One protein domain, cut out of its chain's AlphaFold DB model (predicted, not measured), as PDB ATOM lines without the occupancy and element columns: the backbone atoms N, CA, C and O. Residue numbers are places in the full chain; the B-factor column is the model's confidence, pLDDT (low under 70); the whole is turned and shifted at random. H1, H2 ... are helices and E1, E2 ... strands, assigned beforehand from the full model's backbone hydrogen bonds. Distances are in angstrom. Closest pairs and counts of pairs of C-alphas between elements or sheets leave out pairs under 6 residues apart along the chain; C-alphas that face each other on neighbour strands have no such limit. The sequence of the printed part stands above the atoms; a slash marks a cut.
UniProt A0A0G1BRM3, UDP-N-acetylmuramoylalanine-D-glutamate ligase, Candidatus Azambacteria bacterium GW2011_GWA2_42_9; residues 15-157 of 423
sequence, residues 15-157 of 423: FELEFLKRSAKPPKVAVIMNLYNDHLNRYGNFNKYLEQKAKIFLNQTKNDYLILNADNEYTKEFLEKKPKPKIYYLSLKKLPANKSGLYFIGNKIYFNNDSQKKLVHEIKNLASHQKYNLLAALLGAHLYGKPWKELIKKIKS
ATOM      1  N   PHE A  15      27.079   8.904 -24.685       84.75
ATOM      2  CA  PHE A  15      27.707   7.586 -24.659       84.75
ATOM      3  C   PHE A  15      27.170   6.678 -25.763       84.75
ATOM      4  O   PHE A  15      27.944   6.020 -26.443       84.75
ATOM      5  N   GLU A  16      25.859   6.669 -25.995       91.06
ATOM      6  CA  GLU A  16      25.264   5.862 -27.069       91.06
ATOM      7  C   GLU A  16      25.623   6.417 -28.448       91.06
ATOM      8  O   GLU A  16      25.942   5.662 -29.368       91.06
ATOM      9  N   LEU A  17      25.640   7.746 -28.586       92.75
ATOM     10  CA  LEU A  17      26.059   8.405 -29.821       92.75
ATOM     11  C   LEU A  17      27.533   8.151 -30.154       92.75
ATOM     12  O   LEU A  17      27.892   8.161 -31.331       92.75
ATOM     13  N   GLU A  18      28.379   7.869 -29.158       89.62
ATOM     14  CA  GLU A  18      29.784   7.514 -29.362       89.62
ATOM     15  C   GLU A  18      29.930   6.322 -30.325       89.62
ATOM     16  O   GLU A  18      30.764   6.363 -31.237       89.62
ATOM     17  N   PHE A  19      29.044   5.330 -30.193       90.00
ATOM     18  CA  PHE A  19      29.037   4.088 -30.969       90.00
ATOM     19  C   PHE A  19      28.241   4.169 -32.281       90.00
ATOM     20  O   PHE A  19      28.145   3.175 -33.009       90.00
ATOM     21  N   LEU A  20      27.676   5.335 -32.619       90.75
ATOM     22  CA  LEU A  20      26.882   5.495 -33.832       90.75
ATOM     23  C   LEU A  20      27.759   5.344 -35.086       90.75
ATOM     24  O   LEU A  20      28.625   6.169 -35.387       90.75
ATOM     25  N   LYS A  21      27.511   4.278 -35.852       89.12
ATOM     26  CA  LYS A  21      28.243   3.972 -37.089       89.12
ATOM     27  C   LYS A  21      27.773   4.857 -38.246       89.12
ATOM     28  O   LYS A  21      26.594   5.183 -38.361       89.12
ATOM     29  N   ARG A  22      28.671   5.153 -39.192       86.00
ATOM     30  CA  ARG A  22      28.344   5.897 -40.432       86.00
ATOM     31  C   ARG A  22      27.322   5.196 -41.337       86.00
ATOM     32  O   ARG A  22      26.694   5.839 -42.165       86.00
ATOM     33  N   SER A  23      27.164   3.883 -41.186       88.88
ATOM     34  CA  SER A  23      26.174   3.080 -41.911       88.88
ATOM     35  C   SER A  23      24.802   3.034 -41.230       88.88
ATOM     36  O   SER A  23      23.863   2.494 -41.808       88.88
ATOM     37  N   ALA A  24      24.666   3.565 -40.010       89.38
ATOM     38  CA  ALA A  24      23.395   3.556 -39.295       89.38
ATOM     39  C   ALA A  24      22.360   4.434 -40.011       89.38
ATOM     40  O   ALA A  24      22.676   5.544 -40.457       89.38
ATOM     41  N   LYS A  25      21.111   3.955 -40.079       89.94
ATOM     42  CA  LYS A  25      19.989   4.715 -40.643       89.94
ATOM     43  C   LYS A  25      19.828   6.029 -39.862       89.94
ATOM     44  O   LYS A  25      19.712   5.976 -38.637       89.94
ATOM     45  N   PRO A  26      19.827   7.198 -40.528       92.19
ATOM     46  CA  PRO A  26      19.704   8.465 -39.828       92.19
ATOM     47  C   PRO A  26      18.295   8.647 -39.258       92.19
ATOM     48  O   PRO A  26      17.316   8.195 -39.865       92.19
ATOM     49  N   PRO A  27      18.157   9.362 -38.131       94.12
ATOM     50  CA  PRO A  27      16.850   9.809 -37.688       94.12
ATOM     51  C   PRO A  27      16.281  10.808 -38.703       94.12
ATOM     52  O   PRO A  27      16.968  11.734 -39.144       94.12
ATOM     53  N   LYS A  28      14.997  10.661 -39.042       95.44
ATOM     54  CA  LYS A  28      14.293  11.615 -39.915       95.44
ATOM     55  C   LYS A  28      14.273  13.023 -39.315       95.44
ATOM     56  O   LYS A  28      14.381  14.015 -40.032       95.44
ATOM     57  N   VAL A  29      14.140  13.092 -37.991       97.56
ATOM     58  CA  VAL A  29      14.198  14.316 -37.196       97.56
ATOM     59  C   VAL A  29      15.170  14.078 -36.044       97.56
ATOM     60  O   VAL A  29      14.960  13.166 -35.249       97.56
ATOM     61  N   ALA A  30      16.214  14.895 -35.952       97.50
ATOM     62  CA  ALA A  30      17.131  14.936 -34.818       97.50
ATOM     63  C   ALA A  30      16.891  16.218 -34.018       97.50
ATOM     64  O   ALA A  30      16.629  17.274 -34.600       97.50
ATOM     65  N   VAL A  31      17.000  16.140 -32.694       97.69
ATOM     66  CA  VAL A  31      16.842  17.293 -31.803       97.69
ATOM     67  C   VAL A  31      18.036  17.366 -30.870       97.69
ATOM     68  O   VAL A  31      18.336  16.401 -30.172       97.69
ATOM     69  N   ILE A  32      18.687  18.524 -30.825       95.38
ATOM     70  CA  ILE A  32      19.665  18.845 -29.789       95.38
ATOM     71  C   ILE A  32      19.062  19.958 -28.937       95.38
ATOM     72  O   ILE A  32      18.895  21.086 -29.400       95.38
ATOM     73  N   MET A  33      18.689  19.612 -27.701       87.12
ATOM     74  CA  MET A  33      18.003  20.524 -26.783       87.12
ATOM     75  C   MET A  33      18.947  21.592 -26.235       87.12
ATOM     76  O   MET A  33      18.852  22.742 -26.635       87.12
ATOM     77  N   ASN A  34      19.861  21.214 -25.342       79.88
ATOM     78  CA  ASN A  34      20.843  22.102 -24.722       79.88
ATOM     79  C   ASN A  34      22.179  21.365 -24.577       79.88
ATOM     80  O   ASN A  34      22.197  20.140 -24.425       79.88
ATOM     81  N   LEU A  35      23.278  22.121 -24.565       72.50
ATOM     82  CA  LEU A  35      24.527  21.694 -23.939       72.50
ATOM     83  C   LEU A  35      24.797  22.536 -22.693       72.50
ATOM     84  O   LEU A  35      24.557  23.742 -22.696       72.50
ATOM     85  N   TYR A  36      25.327  21.867 -21.676       66.56
ATOM     86  CA  TYR A  36      25.899  22.435 -20.460       66.56
ATOM     87  C   TYR A  36      27.253  21.760 -20.222       66.56
ATOM     88  O   TYR A  36      27.468  20.658 -20.741       66.56
ATOM     89  N   ASN A  37      28.146  22.390 -19.453       56.00
ATOM     90  CA  ASN A  37      29.378  21.746 -18.991       56.00
ATOM     91  C   ASN A  37      29.020  20.509 -18.155       56.00
ATOM     92  O   ASN A  37      28.653  20.625 -16.991       56.00
ATOM     93  N   ASP A  38      29.099  19.335 -18.774       51.28
ATOM     94  CA  ASP A  38      28.706  18.052 -18.199       51.28
ATOM     95  C   ASP A  38      29.686  16.964 -18.671       51.28
ATOM     96  O   ASP A  38      30.304  17.085 -19.732       51.28
ATOM     97  N   HIS A  39      29.862  15.909 -17.875       54.44
ATOM     98  CA  HIS A  39      30.736  14.758 -18.165       54.44
ATOM     99  C   HIS A  39      32.220  15.074 -18.476       54.44
ATOM    100  O   HIS A  39      32.894  14.318 -19.192       54.44
ATOM    101  N   LEU A  40      32.770  16.163 -17.926       57.91
ATOM    102  CA  LEU A  40      34.177  16.555 -18.130       57.91
ATOM    103  C   LEU A  40      35.179  15.513 -17.608       57.91
ATOM    104  O   LEU A  40      36.251  15.346 -18.187       57.91
ATOM    105  N   ASN A  41      34.798  14.756 -16.576       43.97
ATOM    106  CA  ASN A  41      35.572  13.638 -16.031       43.97
ATOM    107  C   ASN A  41      35.829  12.509 -17.046       43.97
ATOM    108  O   ASN A  41      36.803  11.778 -16.895       43.97
ATOM    109  N   ARG A  42      34.984  12.362 -18.077       58.19
ATOM    110  CA  ARG A  42      35.121  11.315 -19.104       58.19
ATOM    111  C   ARG A  42      35.710  11.829 -20.410       58.19
ATOM    112  O   ARG A  42      36.583  11.186 -20.982       58.19
ATOM    113  N   TYR A  43      35.230  12.964 -20.909       60.09
ATOM    114  CA  TYR A  43      35.651  13.453 -22.227       60.09
ATOM    115  C   TYR A  43      36.929  14.298 -22.181       60.09
ATOM    116  O   TYR A  43      37.496  14.603 -23.229       60.09
ATOM    117  N   GLY A  44      37.407  14.669 -20.990       62.41
ATOM    118  CA  GLY A  44      38.613  15.471 -20.774       62.41
ATOM    119  C   GLY A  44      38.436  16.951 -21.125       62.41
ATOM    120  O   GLY A  44      38.950  17.809 -20.420       62.41
ATOM    121  N   ASN A  45      37.679  17.270 -22.178       74.31
ATOM    122  CA  ASN A  45      37.250  18.631 -22.480       74.31
ATOM    123  C   ASN A  45      35.844  18.675 -23.093       74.31
ATOM    124  O   ASN A  45      35.333  17.696 -23.643       74.31
ATOM    125  N   PHE A  46      35.238  19.854 -23.004       74.44
ATOM    126  CA  PHE A  46      33.883  20.125 -23.467       74.44
ATOM    127  C   PHE A  46      33.697  19.911 -24.980       74.44
ATOM    128  O   PHE A  46      32.668  19.392 -25.415       74.44
ATOM    129  N   ASN A  47      34.714  20.220 -25.791       82.62
ATOM    130  CA  ASN A  47      34.641  20.059 -27.245       82.62
ATOM    131  C   ASN A  47      34.430  18.595 -27.653       82.62
ATOM    132  O   ASN A  47      33.609  18.314 -28.522       82.62
ATOM    133  N   LYS A  48      35.097  17.646 -26.988       83.69
ATOM    134  CA  LYS A  48      34.892  16.210 -27.241       83.69
ATOM    135  C   LYS A  48      33.464  15.757 -26.922       83.69
ATOM    136  O   LYS A  48      32.905  14.948 -27.663       83.69
ATOM    137  N   TYR A  49      32.863  16.287 -25.856       81.75
ATOM    138  CA  TYR A  49      31.467  16.016 -25.503       81.75
ATOM    139  C   TYR A  49      30.493  16.559 -26.560       81.75
ATOM    140  O   TYR A  49      29.587  15.841 -26.999       81.75
ATOM    141  N   LEU A  50      30.724  17.790 -27.028       89.00
ATOM    142  CA  LEU A  50      29.965  18.399 -28.121       89.00
ATOM    143  C   LEU A  50      30.058  17.559 -29.399       89.00
ATOM    144  O   LEU A  50      29.040  17.294 -30.041       89.00
ATOM    145  N   GLU A  51      31.253  17.076 -29.739       90.69
ATOM    146  CA  GLU A  51      31.470  16.211 -30.900       90.69
ATOM    147  C   GLU A  51      30.703  14.893 -30.816       90.69
ATOM    148  O   GLU A  51      30.145  14.461 -31.826       90.69
ATOM    149  N   GLN A  52      30.607  14.279 -29.631       92.06
ATOM    150  CA  GLN A  52      29.789  13.075 -29.472       92.06
ATOM    151  C   GLN A  52      28.309  13.374 -29.704       92.06
ATOM    152  O   GLN A  52      27.647  12.640 -30.435       92.06
ATOM    153  N   LYS A  53      27.782  14.480 -29.167       93.06
ATOM    154  CA  LYS A  53      26.381  14.865 -29.408       93.06
ATOM    155  C   LYS A  53      26.109  15.220 -30.869       93.06
ATOM    156  O   LYS A  53      25.048  14.876 -31.386       93.06
ATOM    157  N   ALA A  54      27.071  15.833 -31.559       94.62
ATOM    158  CA  ALA A  54      26.958  16.161 -32.980       94.62
ATOM    159  C   ALA A  54      26.802  14.916 -33.875       94.62
ATOM    160  O   ALA A  54      26.253  15.013 -34.974       94.62
ATOM    161  N   LYS A  55      27.210  13.724 -33.407       95.38
ATOM    162  CA  LYS A  55      27.024  12.479 -34.167       95.38
ATOM    163  C   LYS A  55      25.555  12.177 -34.477       95.38
ATOM    164  O   LYS A  55      25.300  11.517 -35.478       95.38
ATOM    165  N   ILE A  56      24.591  12.708 -33.714       96.38
ATOM    166  CA  ILE A  56      23.153  12.486 -33.960       96.38
ATOM    167  C   ILE A  56      22.707  12.883 -35.380       96.38
ATOM    168  O   ILE A  56      21.792  12.275 -35.931       96.38
ATOM    169  N   PHE A  57      23.379  13.863 -35.999       96.06
ATOM    170  CA  PHE A  57      23.094  14.321 -37.362       96.06
ATOM    171  C   PHE A  57      24.151  13.894 -38.391       96.06
ATOM    172  O   PHE A  57      24.097  14.328 -39.541       96.06
ATOM    173  N   LEU A  58      25.100  13.026 -38.017       94.62
ATOM    174  CA  LEU A  58      26.233  12.626 -38.861       94.62
ATOM    175  C   LEU A  58      25.796  12.045 -40.212       94.62
ATOM    176  O   LEU A  58      26.359  12.388 -41.253       94.62
ATOM    177  N   ASN A  59      24.785  11.174 -40.183       95.12
ATOM    178  CA  ASN A  59      24.299  10.456 -41.362       95.12
ATOM    179  C   ASN A  59      23.065  11.126 -41.992       95.12
ATOM    180  O   ASN A  59      22.539  10.616 -42.979       95.12
ATOM    181  N   GLN A  60      22.577  12.239 -41.426       97.38
ATOM    182  CA  GLN A  60      21.419  12.951 -41.966       97.38
ATOM    183  C   GLN A  60      21.744  13.594 -43.323       97.38
ATOM    184  O   GLN A  60      22.880  13.967 -43.628       97.38
ATOM    185  N   THR A  61      20.716  13.741 -44.150       96.88
ATOM    186  CA  THR A  61      20.773  14.309 -45.500       96.88
ATOM    187  C   THR A  61      19.873  15.539 -45.602       96.88
ATOM    188  O   THR A  61      19.087  15.817 -44.702       96.88
ATOM    189  N   LYS A  62      19.896  16.242 -46.742       97.19
ATOM    190  CA  LYS A  62      19.001  17.384 -47.033       97.19
ATOM    191  C   LYS A  62      17.497  17.066 -46.965       97.19
ATOM    192  O   LYS A  62      16.672  17.979 -46.998       97.19
ATOM    193  N   ASN A  63      17.139  15.783 -46.919       96.19
ATOM    194  CA  ASN A  63      15.761  15.323 -46.787       96.19
ATOM    195  C   ASN A  63      15.337  15.139 -45.322       96.19
ATOM    196  O   ASN A  63      14.164  14.867 -45.073       96.19
ATOM    197  N   ASP A  64      16.262  15.279 -44.377       97.69
ATOM    198  CA  ASP A  64      16.042  15.120 -42.943       97.69
ATOM    199  C   ASP A  64      16.034  16.482 -42.242       97.69
ATOM    200  O   ASP A  64      16.323  17.523 -42.847       97.69
ATOM    201  N   TYR A  65      15.690  16.472 -40.957       98.12
ATOM    202  CA  TYR A  65      15.532  17.678 -40.154       98.12
ATOM    203  C   TYR A  65      16.424  17.652 -38.917       98.12
ATOM    204  O   TYR A  65      16.490  16.642 -38.212       98.12
ATOM    205  N   LEU A  66      17.052  18.787 -38.624       98.38
ATOM    206  CA  LEU A  66      17.799  19.021 -37.393       98.38
ATOM    207  C   LEU A  66      17.187  20.206 -36.653       98.38
ATOM    208  O   LEU A  66      17.115  21.308 -37.192       98.38
ATOM    209  N   ILE A  67      16.755  19.975 -35.419       98.38
ATOM    210  CA  ILE A  67      16.222  20.998 -34.524       98.38
ATOM    211  C   ILE A  67      17.309  21.388 -33.517       98.38
ATOM    212  O   ILE A  67      17.810  20.529 -32.790       98.38
ATOM    213  N   LEU A  68      17.639  22.679 -33.456       97.44
ATOM    214  CA  LEU A  68      18.614  23.263 -32.527       97.44
ATOM    215  C   LEU A  68      17.959  24.338 -31.652       97.44
ATOM    216  O   LEU A  68      17.029  25.024 -32.079       97.44
ATOM    217  N   ASN A  69      18.466  24.549 -30.439       95.88
ATOM    218  CA  ASN A  69      18.028  25.662 -29.599       95.88
ATOM    219  C   ASN A  69      18.789  26.953 -29.938       95.88
ATOM    220  O   ASN A  69      19.970  27.086 -29.634       95.88
ATOM    221  N   ALA A  70      18.119  27.941 -30.530       95.06
ATOM    222  CA  ALA A  70      18.738  29.216 -30.901       95.06
ATOM    223  C   ALA A  70      19.199  30.061 -29.704       95.06
ATOM    224  O   ALA A  70      20.014  30.961 -29.895       95.06
ATOM    225  N   ASP A  71      18.686  29.780 -28.506       92.75
ATOM    226  CA  ASP A  71      19.038  30.493 -27.278       92.75
ATOM    227  C   ASP A  71      20.199  29.824 -26.520       92.75
ATOM    228  O   ASP A  71      20.643  30.354 -25.503       92.75
ATOM    229  N   ASN A  72      20.689  28.667 -26.986       89.44
ATOM    230  CA  ASN A  72      21.872  28.018 -26.424       89.44
ATOM    231  C   ASN A  72      23.146  28.590 -27.068       89.44
ATOM    232  O   ASN A  72      23.219  28.738 -28.291       89.44
ATOM    233  N   GLU A  73      24.151  28.901 -26.247       86.81
ATOM    234  CA  GLU A  73      25.407  29.506 -26.707       86.81
ATOM    235  C   GLU A  73      26.196  28.598 -27.658       86.81
ATOM    236  O   GLU A  73      26.755  29.104 -28.630       86.81
ATOM    237  N   TYR A  74      26.109  27.275 -27.462       88.56
ATOM    238  CA  TYR A  74      26.857  26.263 -28.215       88.56
ATOM    239  C   TYR A  74      26.223  25.872 -29.559       88.56
ATOM    240  O   TYR A  74      26.661  24.949 -30.252       88.56
ATOM    241  N   THR A  75      25.126  26.530 -29.939       92.69
ATOM    242  CA  THR A  75      24.440  26.233 -31.200       92.69
ATOM    243  C   THR A  75      25.299  26.574 -32.416       92.69
ATOM    244  O   THR A  75      25.156  25.931 -33.456       92.69
ATOM    245  N   LYS A  76      26.212  27.545 -32.309       92.62
ATOM    246  CA  LYS A  76      27.089  27.939 -33.423       92.62
ATOM    247  C   LYS A  76      28.080  26.830 -33.772       92.62
ATOM    248  O   LYS A  76      28.283  26.538 -34.944       92.62
ATOM    249  N   GLU A  77      28.590  26.144 -32.770       93.56
ATOM    250  CA  GLU A  77      29.566  25.068 -32.855       93.56
ATOM    251  C   GLU A  77      28.967  23.853 -33.573       93.56
ATOM    252  O   GLU A  77      29.636  23.194 -34.369       93.56
ATOM    253  N   PHE A  78      27.668  23.585 -33.388       95.00
ATOM    254  CA  PHE A  78      26.963  22.591 -34.199       95.00
ATOM    255  C   PHE A  78      26.824  23.004 -35.664       95.00
ATOM    256  O   PHE A  78      26.941  22.157 -36.550       95.00
ATOM    257  N   LEU A  79      26.595  24.292 -35.937       95.12
ATOM    258  CA  LEU A  79      26.511  24.813 -37.303       95.12
ATOM    259  C   LEU A  79      27.871  24.768 -38.017       95.12
ATOM    260  O   LEU A  79      27.922  24.470 -39.210       95.12
ATOM    261  N   GLU A  80      28.973  24.983 -37.296       95.69
ATOM    262  CA  GLU A  80      30.342  24.877 -37.821       95.69
ATOM    263  C   GLU A  80      30.691  23.465 -38.307       95.69
ATOM    264  O   GLU A  80      31.495  23.305 -39.228       95.69
ATOM    265  N   LYS A  81      30.023  22.429 -37.776       94.00
ATOM    266  CA  LYS A  81      30.126  21.048 -38.283       94.00
ATOM    267  C   LYS A  81      29.419  20.841 -39.634       94.00
ATOM    268  O   LYS A  81      29.447  19.731 -40.160       94.00
ATOM    269  N   LYS A  82      28.819  21.890 -40.214       95.75
ATOM    270  CA  LYS A  82      28.163  21.909 -41.535       95.75
ATOM    271  C   LYS A  82      27.118  20.791 -41.692       95.75
ATOM    272  O   LYS A  82      27.252  19.942 -42.580       95.75
ATOM    273  N   PRO A  83      26.079  20.762 -40.834       96.62
ATOM    274  CA  PRO A  83      25.018  19.770 -40.936       96.62
ATOM    275  C   PRO A  83      24.355  19.832 -42.323       96.62
ATOM    276  O   PRO A  83      23.997  20.898 -42.816       96.62
ATOM    277  N   LYS A  84      24.182  18.662 -42.947       97.31
ATOM    278  CA  LYS A  84      23.442  18.476 -44.205       97.31
ATOM    279  C   LYS A  84      21.904  18.607 -44.116       97.31
ATOM    280  O   LYS A  84      21.321  18.921 -45.157       97.31
ATOM    281  N   PRO A  85      21.213  18.310 -42.990       97.88
ATOM    282  CA  PRO A  85      19.751  18.407 -42.919       97.88
ATOM    283  C   PRO A  85      19.222  19.837 -42.963       97.88
ATOM    284  O   PRO A  85      19.952  20.808 -42.781       97.88
ATOM    285  N   LYS A  86      17.905  19.956 -43.155       97.50
ATOM    286  CA  LYS A  86      17.193  21.228 -43.002       97.50
ATOM    287  C   LYS A  86      17.188  21.626 -41.530       97.50
ATOM    288  O   LYS A  86      16.719  20.865 -40.682       97.50
ATOM    289  N   ILE A  87      17.688  22.822 -41.240       97.50
ATOM    290  CA  ILE A  87      17.859  23.302 -39.868       97.50
ATOM    291  C   ILE A  87      16.623  24.076 -39.431       97.50
ATOM    292  O   ILE A  87      16.170  24.990 -40.119       97.50
ATOM    293  N   TYR A  88      16.114  23.720 -38.259       97.75
ATOM    294  CA  TYR A  88      15.020  24.392 -37.581       97.75
ATOM    295  C   TYR A  88      15.447  24.810 -36.176       97.75
ATOM    296  O   TYR A  88      16.278  24.160 -35.544       97.75
ATOM    297  N   TYR A  89      14.856  25.891 -35.673       97.56
ATOM    298  CA  TYR A  89      15.237  26.479 -34.395       97.56
ATOM    299  C   TYR A  89      14.111  26.452 -33.359       97.56
ATOM    300  O   TYR A  89      12.931  26.567 -33.693       97.56
ATOM    301  N   LEU A  90      14.497  26.352 -32.091       97.56
ATOM    302  CA  LEU A  90      13.655  26.611 -30.924       97.56
ATOM    303  C   LEU A  90      14.128  27.902 -30.251       97.56
ATOM    304  O   LEU A  90      15.332  28.133 -30.182       97.56
ATOM    305  N   SER A  91      13.218  28.736 -29.749       96.06
ATOM    306  CA  SER A  91      13.587  29.911 -28.942       96.06
ATOM    307  C   SER A  91      12.450  30.336 -28.012       96.06
ATOM    308  O   SER A  91      11.269  30.238 -28.348       96.06
ATOM    309  N   LEU A  92      12.778  30.853 -26.833       94.81
ATOM    310  CA  LEU A  92      11.831  31.558 -25.965       94.81
ATOM    311  C   LEU A  92      11.682  33.039 -26.345       94.81
ATOM    312  O   LEU A  92      10.910  33.758 -25.709       94.81
ATOM    313  N   LYS A  93      12.403  33.489 -27.375       94.12
ATOM    314  CA  LYS A  93      12.380  34.845 -27.929       94.12
ATOM    315  C   LYS A  93      11.960  34.809 -29.398       94.12
ATOM    316  O   LYS A  93      11.938  33.767 -30.045       94.12
ATOM    317  N   LYS A  94      11.632  35.975 -29.959       94.50
ATOM    318  CA  LYS A  94      11.286  36.084 -31.381       94.50
ATOM    319  C   LYS A  94      12.460  35.635 -32.258       94.50
ATOM    320  O   LYS A  94      13.526  36.245 -32.200       94.50
ATOM    321  N   LEU A  95      12.242  34.631 -33.110       93.75
ATOM    322  CA  LEU A  95      13.231  34.243 -34.115       93.75
ATOM    323  C   LEU A  95      13.354  35.309 -35.221       93.75
ATOM    324  O   LEU A  95      12.344  35.908 -35.615       93.75
ATOM    325  N   PRO A  96      14.569  35.529 -35.758       91.06
ATOM    326  CA  PRO A  96      14.776  36.277 -36.994       91.06
ATOM    327  C   PRO A  96      13.953  35.714 -38.161       91.06
ATOM    328  O   PRO A  96      13.728  34.508 -38.244       91.06
ATOM    329  N   ALA A  97      13.540  36.581 -39.091       87.00
ATOM    330  CA  ALA A  97      12.690  36.191 -40.222       87.00
ATOM    331  C   ALA A  97      13.328  35.109 -41.112       87.00
ATOM    332  O   ALA A  97      12.619  34.247 -41.620       87.00
ATOM    333  N   ASN A  98      14.659  35.114 -41.227       89.31
ATOM    334  CA  ASN A  98      15.454  34.153 -41.994       89.31
ATOM    335  C   ASN A  98      15.751  32.834 -41.252       89.31
ATOM    336  O   ASN A  98      16.585  32.056 -41.709       89.31
ATOM    337  N   LYS A  99      15.142  32.592 -40.084       93.25
ATOM    338  CA  LYS A  99      15.292  31.342 -39.330       93.25
ATOM    339  C   LYS A  99      13.952  30.631 -39.199       93.25
ATOM    340  O   LYS A  99      13.043  31.120 -38.524       93.25
ATOM    341  N   SER A 100      13.867  29.447 -39.791       96.50
ATOM    342  CA  SER A 100      12.715  28.555 -39.668       96.50
ATOM    343  C   SER A 100      12.700  27.855 -38.303       96.50
ATOM    344  O   SER A 100      13.746  27.449 -37.799       96.50
ATOM    345  N   GLY A 101      11.542  27.739 -37.650       97.25
ATOM    346  CA  GLY A 101      11.482  27.229 -36.278       97.25
ATOM    347  C   GLY A 101      10.202  27.525 -35.502       97.25
ATOM    348  O   GLY A 101       9.285  28.182 -35.994       97.25
ATOM    349  N   LEU A 102      10.162  27.047 -34.258       97.44
ATOM    350  CA  LEU A 102       9.131  27.364 -33.272       97.44
ATOM    351  C   LEU A 102       9.682  28.302 -32.201       97.44
ATOM    352  O   LEU A 102      10.785  28.100 -31.698       97.44
ATOM    353  N   TYR A 103       8.894  29.297 -31.798       96.94
ATOM    354  CA  TYR A 103       9.322  30.216 -30.753       96.94
ATOM    355  C   TYR A 103       8.190  30.856 -29.954       96.94
ATOM    356  O   TYR A 103       7.047  30.910 -30.413       96.94
ATOM    357  N   PHE A 104       8.513  31.377 -28.768       95.75
ATOM    358  CA  PHE A 104       7.574  32.138 -27.942       95.75
ATOM    359  C   PHE A 104       7.620  33.652 -28.208       95.75
ATOM    360  O   PHE A 104       8.677  34.255 -28.387       95.75
ATOM    361  N   ILE A 105       6.447  34.286 -28.145       93.94
ATOM    362  CA  ILE A 105       6.287  35.707 -27.811       93.94
ATOM    363  C   ILE A 105       5.314  35.769 -26.629       93.94
ATOM    364  O   ILE A 105       4.113  35.535 -26.793       93.94
ATOM    365  N   GLY A 106       5.833  36.034 -25.429       89.88
ATOM    366  CA  GLY A 106       5.059  35.932 -24.190       89.88
ATOM    367  C   GLY A 106       4.544  34.503 -23.972       89.88
ATOM    368  O   GLY A 106       5.332  33.574 -23.799       89.88
ATOM    369  N   ASN A 107       3.222  34.333 -24.021       91.94
ATOM    370  CA  ASN A 107       2.531  33.047 -23.851       91.94
ATOM    371  C   ASN A 107       2.095  32.404 -25.184       91.94
ATOM    372  O   ASN A 107       1.428  31.374 -25.193       91.94
ATOM    373  N   LYS A 108       2.448  33.008 -26.325       96.12
ATOM    374  CA  LYS A 108       2.041  32.553 -27.661       96.12
ATOM    375  C   LYS A 108       3.190  31.863 -28.383       96.12
ATOM    376  O   LYS A 108       4.289  32.409 -28.443       96.12
ATOM    377  N   ILE A 109       2.909  30.701 -28.967       97.06
ATOM    378  CA  ILE A 109       3.834  29.905 -29.777       97.06
ATOM    379  C   ILE A 109       3.617  30.242 -31.251       97.06
ATOM    380  O   ILE A 109       2.504  30.112 -31.765       97.06
ATOM    381  N   TYR A 110       4.683  30.623 -31.943       97.06
ATOM    382  CA  TYR A 110       4.681  30.903 -33.373       97.06
ATOM    383  C   TYR A 110       5.570  29.920 -34.124       97.06
ATOM    384  O   TYR A 110       6.652  29.575 -33.660       97.06
ATOM    385  N   PHE A 111       5.123  29.529 -35.311       96.88
ATOM    386  CA  PHE A 111       5.928  28.836 -36.305       96.88
ATOM    387  C   PHE A 111       6.370  29.832 -37.373       96.88
ATOM    388  O   PHE A 111       5.536  30.558 -37.920       96.88
ATOM    389  N   ASN A 112       7.674  29.880 -37.635       94.25
ATOM    390  CA  ASN A 112       8.259  30.587 -38.767       94.25
ATOM    391  C   ASN A 112       8.775  29.565 -39.777       94.25
ATOM    392  O   ASN A 112       9.486  28.639 -39.390       94.25
ATOM    393  N   ASN A 113       8.444  29.745 -41.051       88.12
ATOM    394  CA  ASN A 113       9.028  28.973 -42.144       88.12
ATOM    395  C   ASN A 113       9.198  29.874 -43.368       88.12
ATOM    396  O   ASN A 113       8.174  30.207 -43.964       88.12
ATOM    397  N   ASP A 114      10.443  30.290 -43.643       71.50
ATOM    398  CA  ASP A 114      11.041  31.057 -44.769       71.50
ATOM    399  C   ASP A 114      10.210  32.139 -45.503       71.50
ATOM    400  O   ASP A 114      10.681  32.741 -46.463       71.50
ATOM    401  N   SER A 115       8.977  32.421 -45.085       67.12
ATOM    402  CA  SER A 115       7.989  33.286 -45.748       67.12
ATOM    403  C   SER A 115       6.704  33.465 -44.926       67.12
ATOM    404  O   SER A 115       5.931  34.382 -45.192       67.12
ATOM    405  N   GLN A 116       6.423  32.597 -43.944       79.38
ATOM    406  CA  GLN A 116       5.170  32.642 -43.188       79.38
ATOM    407  C   GLN A 116       5.392  32.562 -41.680       79.38
ATOM    408  O   GLN A 116       5.982  31.613 -41.163       79.38
ATOM    409  N   LYS A 117       4.824  33.545 -40.971       89.75
ATOM    410  CA  LYS A 117       4.638  33.517 -39.521       89.75
ATOM    411  C   LYS A 117       3.219  33.056 -39.215       89.75
ATOM    412  O   LYS A 117       2.255  33.729 -39.571       89.75
ATOM    413  N   LYS A 118       3.090  31.954 -38.484       93.62
ATOM    414  CA  LYS A 118       1.801  31.388 -38.077       93.62
ATOM    415  C   LYS A 118       1.716  31.274 -36.562       93.62
ATOM    416  O   LYS A 118       2.615  30.720 -35.935       93.62
ATOM    417  N   LEU A 119       0.629  31.768 -35.969       96.06
ATOM    418  CA  LEU A 119       0.298  31.455 -34.577       96.06
ATOM    419  C   LEU A 119      -0.104  29.978 -34.491       96.06
ATOM    420  O   LEU A 119      -1.019  29.543 -35.190       96.06
ATOM    421  N   VAL A 120       0.587  29.214 -33.650       95.75
ATOM    422  CA  VAL A 120       0.311  27.790 -33.431       95.75
ATOM    423  C   VAL A 120      -0.630  27.620 -32.248       95.75
ATOM    424  O   VAL A 120      -1.672  26.989 -32.385       95.75
ATOM    425  N   HIS A 121      -0.283  28.185 -31.089       95.62
ATOM    426  CA  HIS A 121      -1.064  28.017 -29.866       95.62
ATOM    427  C   HIS A 121      -0.758  29.106 -28.828       95.62
ATOM    428  O   HIS A 121       0.257  29.794 -28.930       95.62
ATOM    429  N   GLU A 122      -1.612  29.238 -27.815       94.06
ATOM    430  CA  GLU A 122      -1.363  30.055 -26.623       94.06
ATOM    431  C   GLU A 122      -1.396  29.156 -25.386       94.06
ATOM    432  O   GLU A 122      -2.350  28.408 -25.190       94.06
ATOM    433  N   ILE A 123      -0.354  29.229 -24.558       88.38
ATOM    434  CA  ILE A 123      -0.222  28.442 -23.334       88.38
ATOM    435  C   ILE A 123       0.367  29.294 -22.212       88.38
ATOM    436  O   ILE A 123       1.345  30.018 -22.399       88.38
ATOM    437  N   LYS A 124      -0.245  29.212 -21.031       83.25
ATOM    438  CA  LYS A 124       0.155  29.959 -19.832       83.25
ATOM    439  C   LYS A 124       0.838  29.027 -18.828       83.25
ATOM    440  O   LYS A 124       0.656  27.815 -18.893       83.25
ATOM    441  N   ASN A 125       1.579  29.613 -17.887       76.00
ATOM    442  CA  ASN A 125       2.092  28.942 -16.684       76.00
ATOM    443  C   ASN A 125       3.055  27.764 -16.936       76.00
ATOM    444  O   ASN A 125       3.002  26.761 -16.233       76.00
ATOM    445  N   LEU A 126       3.951  27.891 -17.920       75.81
ATOM    446  CA  LEU A 126       5.059  26.948 -18.111       75.81
ATOM    447  C   LEU A 126       6.386  27.562 -17.672       75.81
ATOM    448  O   LEU A 126       6.698  28.696 -18.048       75.81
ATOM    449  N   ALA A 127       7.190  26.784 -16.949       75.50
ATOM    450  CA  ALA A 127       8.576  27.135 -16.664       75.50
ATOM    451  C   ALA A 127       9.420  27.129 -17.956       75.50
ATOM    452  O   ALA A 127       9.096  26.438 -18.925       75.50
ATOM    453  N   SER A 128      10.530  27.872 -17.981       76.94
ATOM    454  CA  SER A 128      11.366  28.031 -19.185       76.94
ATOM    455  C   SER A 128      11.853  26.700 -19.779       76.94
ATOM    456  O   SER A 128      11.817  26.524 -20.993       76.94
ATOM    457  N   HIS A 129      12.240  25.728 -18.948       75.31
ATOM    458  CA  HIS A 129      12.669  24.405 -19.422       75.31
ATOM    459  C   HIS A 129      11.509  23.604 -20.048       75.31
ATOM    460  O   HIS A 129      11.668  23.014 -21.115       75.31
ATOM    461  N   GLN A 130      10.310  23.656 -19.455       82.56
ATOM    462  CA  GLN A 130       9.108  23.018 -20.011       82.56
ATOM    463  C   GLN A 130       8.720  23.629 -21.357       82.56
ATOM    464  O   GLN A 130       8.295  22.912 -22.261       82.56
ATOM    465  N   LYS A 131       8.900  24.947 -21.509       89.75
ATOM    466  CA  LYS A 131       8.676  25.635 -22.781       89.75
ATOM    467  C   LYS A 131       9.565  25.062 -23.886       89.75
ATOM    468  O   LYS A 131       9.032  24.719 -24.936       89.75
ATOM    469  N   TYR A 132      10.870  24.891 -23.660       91.88
ATOM    470  CA  TYR A 132      11.752  24.274 -24.662       91.88
ATOM    471  C   TYR A 132      11.332  22.845 -25.010       91.88
ATOM    472  O   TYR A 132      11.245  22.520 -26.194       91.88
ATOM    473  N   ASN A 133      11.025  22.015 -24.007       90.81
ATOM    474  CA  ASN A 133      10.597  20.628 -24.222       90.81
ATOM    475  C   ASN A 133       9.319  20.563 -25.066       90.81
ATOM    476  O   ASN A 133       9.225  19.770 -26.003       90.81
ATOM    477  N   LEU A 134       8.360  21.450 -24.786       92.38
ATOM    478  CA  LEU A 134       7.132  21.558 -25.563       92.38
ATOM    479  C   LEU A 134       7.410  21.974 -27.012       92.38
ATOM    480  O   LEU A 134       6.873  21.351 -27.926       92.38
ATOM    481  N   LEU A 135       8.250  22.994 -27.249       95.69
ATOM    482  CA  LEU A 135       8.591  23.407 -28.615       95.69
ATOM    483  C   LEU A 135       9.307  22.281 -29.376       95.69
ATOM    484  O   LEU A 135       8.979  22.039 -30.535       95.69
ATOM    485  N   ALA A 136      10.237  21.571 -28.732       95.81
ATOM    486  CA  ALA A 136      10.951  20.443 -29.327       95.81
ATOM    487  C   ALA A 136       9.993  19.318 -29.747       95.81
ATOM    488  O   ALA A 136      10.024  18.884 -30.899       95.81
ATOM    489  N   ALA A 137       9.103  18.894 -28.844       94.19
ATOM    490  CA  ALA A 137       8.132  17.835 -29.112       94.19
ATOM    491  C   ALA A 137       7.147  18.224 -30.226       94.19
ATOM    492  O   ALA A 137       6.903  17.448 -31.151       94.19
ATOM    493  N   LEU A 138       6.611  19.449 -30.171       95.81
ATOM    494  CA  LEU A 138       5.681  19.971 -31.171       95.81
ATOM    495  C   LEU A 138       6.331  20.092 -32.552       95.81
ATOM    496  O   LEU A 138       5.759  19.629 -33.539       95.81
ATOM    497  N   LEU A 139       7.520  20.696 -32.633       97.19
ATOM    498  CA  LEU A 139       8.215  20.879 -33.904       97.19
ATOM    499  C   LEU A 139       8.673  19.540 -34.477       97.19
ATOM    500  O   LEU A 139       8.480  19.301 -35.664       97.19
ATOM    501  N   GLY A 140       9.211  18.648 -33.643       96.56
ATOM    502  CA  GLY A 140       9.657  17.333 -34.089       96.56
ATOM    503  C   GLY A 140       8.519  16.500 -34.674       96.56
ATOM    504  O   GLY A 140       8.635  15.988 -35.788       96.56
ATOM    505  N   ALA A 141       7.377  16.444 -33.984       95.06
ATOM    506  CA  ALA A 141       6.199  15.738 -34.483       95.06
ATOM    507  C   ALA A 141       5.611  16.398 -35.744       95.06
ATOM    508  O   ALA A 141       5.149  15.697 -36.648       95.06
ATOM    509  N   HIS A 142       5.655  17.732 -35.838       96.12
ATOM    510  CA  HIS A 142       5.207  18.446 -37.030       96.12
ATOM    511  C   HIS A 142       6.085  18.150 -38.251       96.12
ATOM    512  O   HIS A 142       5.555  17.813 -39.308       96.12
ATOM    513  N   LEU A 143       7.414  18.207 -38.102       95.62
ATOM    514  CA  LEU A 143       8.371  17.901 -39.173       95.62
ATOM    515  C   LEU A 143       8.342  16.426 -39.590       95.62
ATOM    516  O   LEU A 143       8.638  16.108 -40.740       95.62
ATOM    517  N   TYR A 144       7.932  15.529 -38.689       93.62
ATOM    518  CA  TYR A 144       7.655  14.131 -39.025       93.62
ATOM    519  C   TYR A 144       6.359  13.947 -39.844       93.62
ATOM    520  O   TYR A 144       6.145  12.891 -40.431       93.62
ATOM    521  N   GLY A 145       5.495  14.967 -39.915       93.25
ATOM    522  CA  GLY A 145       4.301  14.981 -40.766       93.25
ATOM    523  C   GLY A 145       2.970  15.084 -40.019       93.25
ATOM    524  O   GLY A 145       1.917  14.920 -40.635       93.25
ATOM    525  N   LYS A 146       2.965  15.350 -38.704       93.62
ATOM    526  CA  LYS A 146       1.711  15.528 -37.954       93.62
ATOM    527  C   LYS A 146       1.166  16.961 -38.075       93.62
ATOM    528  O   LYS A 146       1.917  17.933 -37.936       93.62
ATOM    529  N   PRO A 147      -0.147  17.145 -38.309       94.88
ATOM    530  CA  PRO A 147      -0.729  18.474 -38.445       94.88
ATOM    531  C   PRO A 147      -0.852  19.174 -37.083       94.88
ATOM    532  O   PRO A 147      -1.223  18.563 -36.081       94.88
ATOM    533  N   TRP A 148      -0.643  20.497 -37.056       94.81
ATOM    534  CA  TRP A 148      -0.738  21.313 -35.832       94.81
ATOM    535  C   TRP A 148      -2.029  21.082 -35.036       94.81
ATOM    536  O   TRP A 148      -1.997  21.004 -33.812       94.81
ATOM    537  N   LYS A 149      -3.162  20.928 -35.733       94.50
ATOM    538  CA  LYS A 149      -4.480  20.709 -35.120       94.50
ATOM    539  C   LYS A 149      -4.524  19.450 -34.245       94.50
ATOM    540  O   LYS A 149      -5.190  19.464 -33.214       94.50
ATOM    541  N   GLU A 150      -3.839  18.378 -34.637       93.75
ATOM    542  CA  GLU A 150      -3.762  17.143 -33.845       93.75
ATOM    543  C   GLU A 150      -2.807  17.296 -32.663       93.75
ATOM    544  O   GLU A 150      -3.150  16.925 -31.541       93.75
ATOM    545  N   LEU A 151      -1.644  17.908 -32.898       93.94
ATOM    546  CA  LEU A 151      -0.626  18.116 -31.869       93.94
ATOM    547  C   LEU A 151      -1.148  18.977 -30.716       93.94
ATOM    548  O   LEU A 151      -0.991  18.617 -29.553       93.94
ATOM    549  N   ILE A 152      -1.851  20.069 -31.030       93.31
ATOM    550  CA  ILE A 152      -2.416  20.981 -30.026       93.31
ATOM    551  C   ILE A 152      -3.436  20.268 -29.131       93.31
ATOM    552  O   ILE A 152      -3.442  20.478 -27.920       93.31
ATOM    553  N   LYS A 153      -4.268  19.381 -29.696       91.75
ATOM    554  CA  LYS A 153      -5.232  18.594 -28.908       91.75
ATOM    555  C   LYS A 153      -4.542  17.689 -27.885       91.75
ATOM    556  O   LYS A 153      -5.108  17.449 -26.824       91.75
ATOM    557  N   LYS A 154      -3.331  17.212 -28.188       90.31
ATOM    558  CA  LYS A 154      -2.551  16.324 -27.317       90.31
ATOM    559  C   LYS A 154      -1.777  17.054 -26.221       90.31
ATOM    560  O   LYS A 154      -1.396  16.398 -25.261       90.31
ATOM    561  N   ILE A 155      -1.600  18.378 -26.297       87.62
ATOM    562  CA  ILE A 155      -0.864  19.151 -25.275       87.62
ATOM    563  C   ILE A 155      -1.459  18.931 -23.877       87.62
ATOM    564  O   ILE A 155      -0.722  18.714 -22.923       87.62
ATOM    565  N   LYS A 156      -2.794  18.925 -23.763       78.31
ATOM    566  CA  LYS A 156      -3.494  18.706 -22.484       78.31
ATOM    567  C   LYS A 156      -3.329  17.290 -21.923       78.31
ATOM    568  O   LYS A 156      -3.561  17.091 -20.739       78.31
ATOM    569  N   SER A 157      -2.974  16.327 -22.770       77.88
ATOM    570  CA  SER A 157      -2.768  14.925 -22.405       77.88
ATOM    571  C   SER A 157      -1.291  14.533 -22.438       77.88
ATOM    572  O   SER A 157      -0.995  13.341 -22.508       77.88
TER     573      SER A 157
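This is residues 15 to 157 of the 423 residues of the protein "UDP-N-acetylmuramoylalanine-D-glutamate ligase" of Candidatus Azambacteria bacterium GW2011_GWA2_42_9 (UniProt A0A0G1BRM3). A strongly twisted six-stranded sheet curves round one long helix, H5, with H6 folding back beside H5 near the E6 edge. H3 and H4 graze the other end of the sheet, around E1 and E2, and the short H1 and H2 sit beyond it, touching H3. The printed part has 143 residues with six named helices and six named strands, in the order H1 E1 H2 H3 E2 H4 E3 E4 E5 E6 H5 H6. The sheet is mixed, in the order E1 E2 E3 E4 E5 E6, and the class is mixed, helices and strands. The whole is compact, with a radius of gyration of the C-alphas of 15.7 A and spans of 42 by 32 by 30 A.

E1, residues 29 to 32, and E2, residues 65 to 69, are parallel, with N 30 and O 65 2.9 A apart. E3, residues 86 to 91, is parallel to E2, with N 88 and O 66 at 2.8 A, and to E4, residues 101 to 105, with N 102 and O 89 at 2.9 A. E4, E5, residues 108 to 113, and E6, residues 116 to 122, form a meander, each strand the antiparallel neighbour of the one before, with N 103 and O 110 at 2.9 A and N 111 and O 118 at 2.8 A; E4 and E5, and E5 and E6, are hairpins. H5, residues 128 to 143, is on the sheet; its closest C-alphas to E4 are those of Leu 135 and Leu 102, 6.1 A. H6, residues 148 to 155, touches residues 138 to 142 of H5 in a helical hairpin, opposite ways at a steep tilt of 40 degrees, the closest C-alphas being those of Leu 138 and Leu 151, 6.6 A. H5 and H6 on one face make two layers with the sheet. H3, residues 46 to 57, only grazes the sheet with residues 53 to 57, and H4, residues 75 to 80, with residues 75 to 79. H3 and H4 are close but not clearly touching, the closest C-alphas being those of Ala 54 and Phe 78, 6.5 A. H1, residues 15 to 18, touches residues 52 to 56 of H3, closest at the C-alphas of Glu 18 and Gln 52, 5.6 A. H2, residues 40 to 43, only just touches H3, and only at the corner, with 3 pairs of C-alphas within 8 A, the closest those of Tyr 43 and Tyr 49, 5.9 A. E1, H2 H3, E2 and E2, H4, E3 are strand-helix-strand units, parallel neighbour strands with helices between, both crossovers right-handed. Every O i to N i+4 pair is within hydrogen-bond range in H4 and H5, with 6 of 8 in H3 and 3 of 4 in H6; H1 and H2 are too short for such a pair.

H1 begins at C-alpha 15, (27.707, 7.586, -24.659). H5 is 22.6 A long and begins at C-alpha 128, (11.366, 28.031, -19.185); H3 is 18.5 A, E6 18.0 A. H6 ends at C-alpha 155, (-0.864, 19.151, -25.275).

The C-alphas farthest apart, of Gly 44 and Lys 149, are 45.7 A apart. The printed part has no cut, and no link is long. The mean pLDDT of the printed part is 89.3; residues 36 to 44 and residue 115 are under 70.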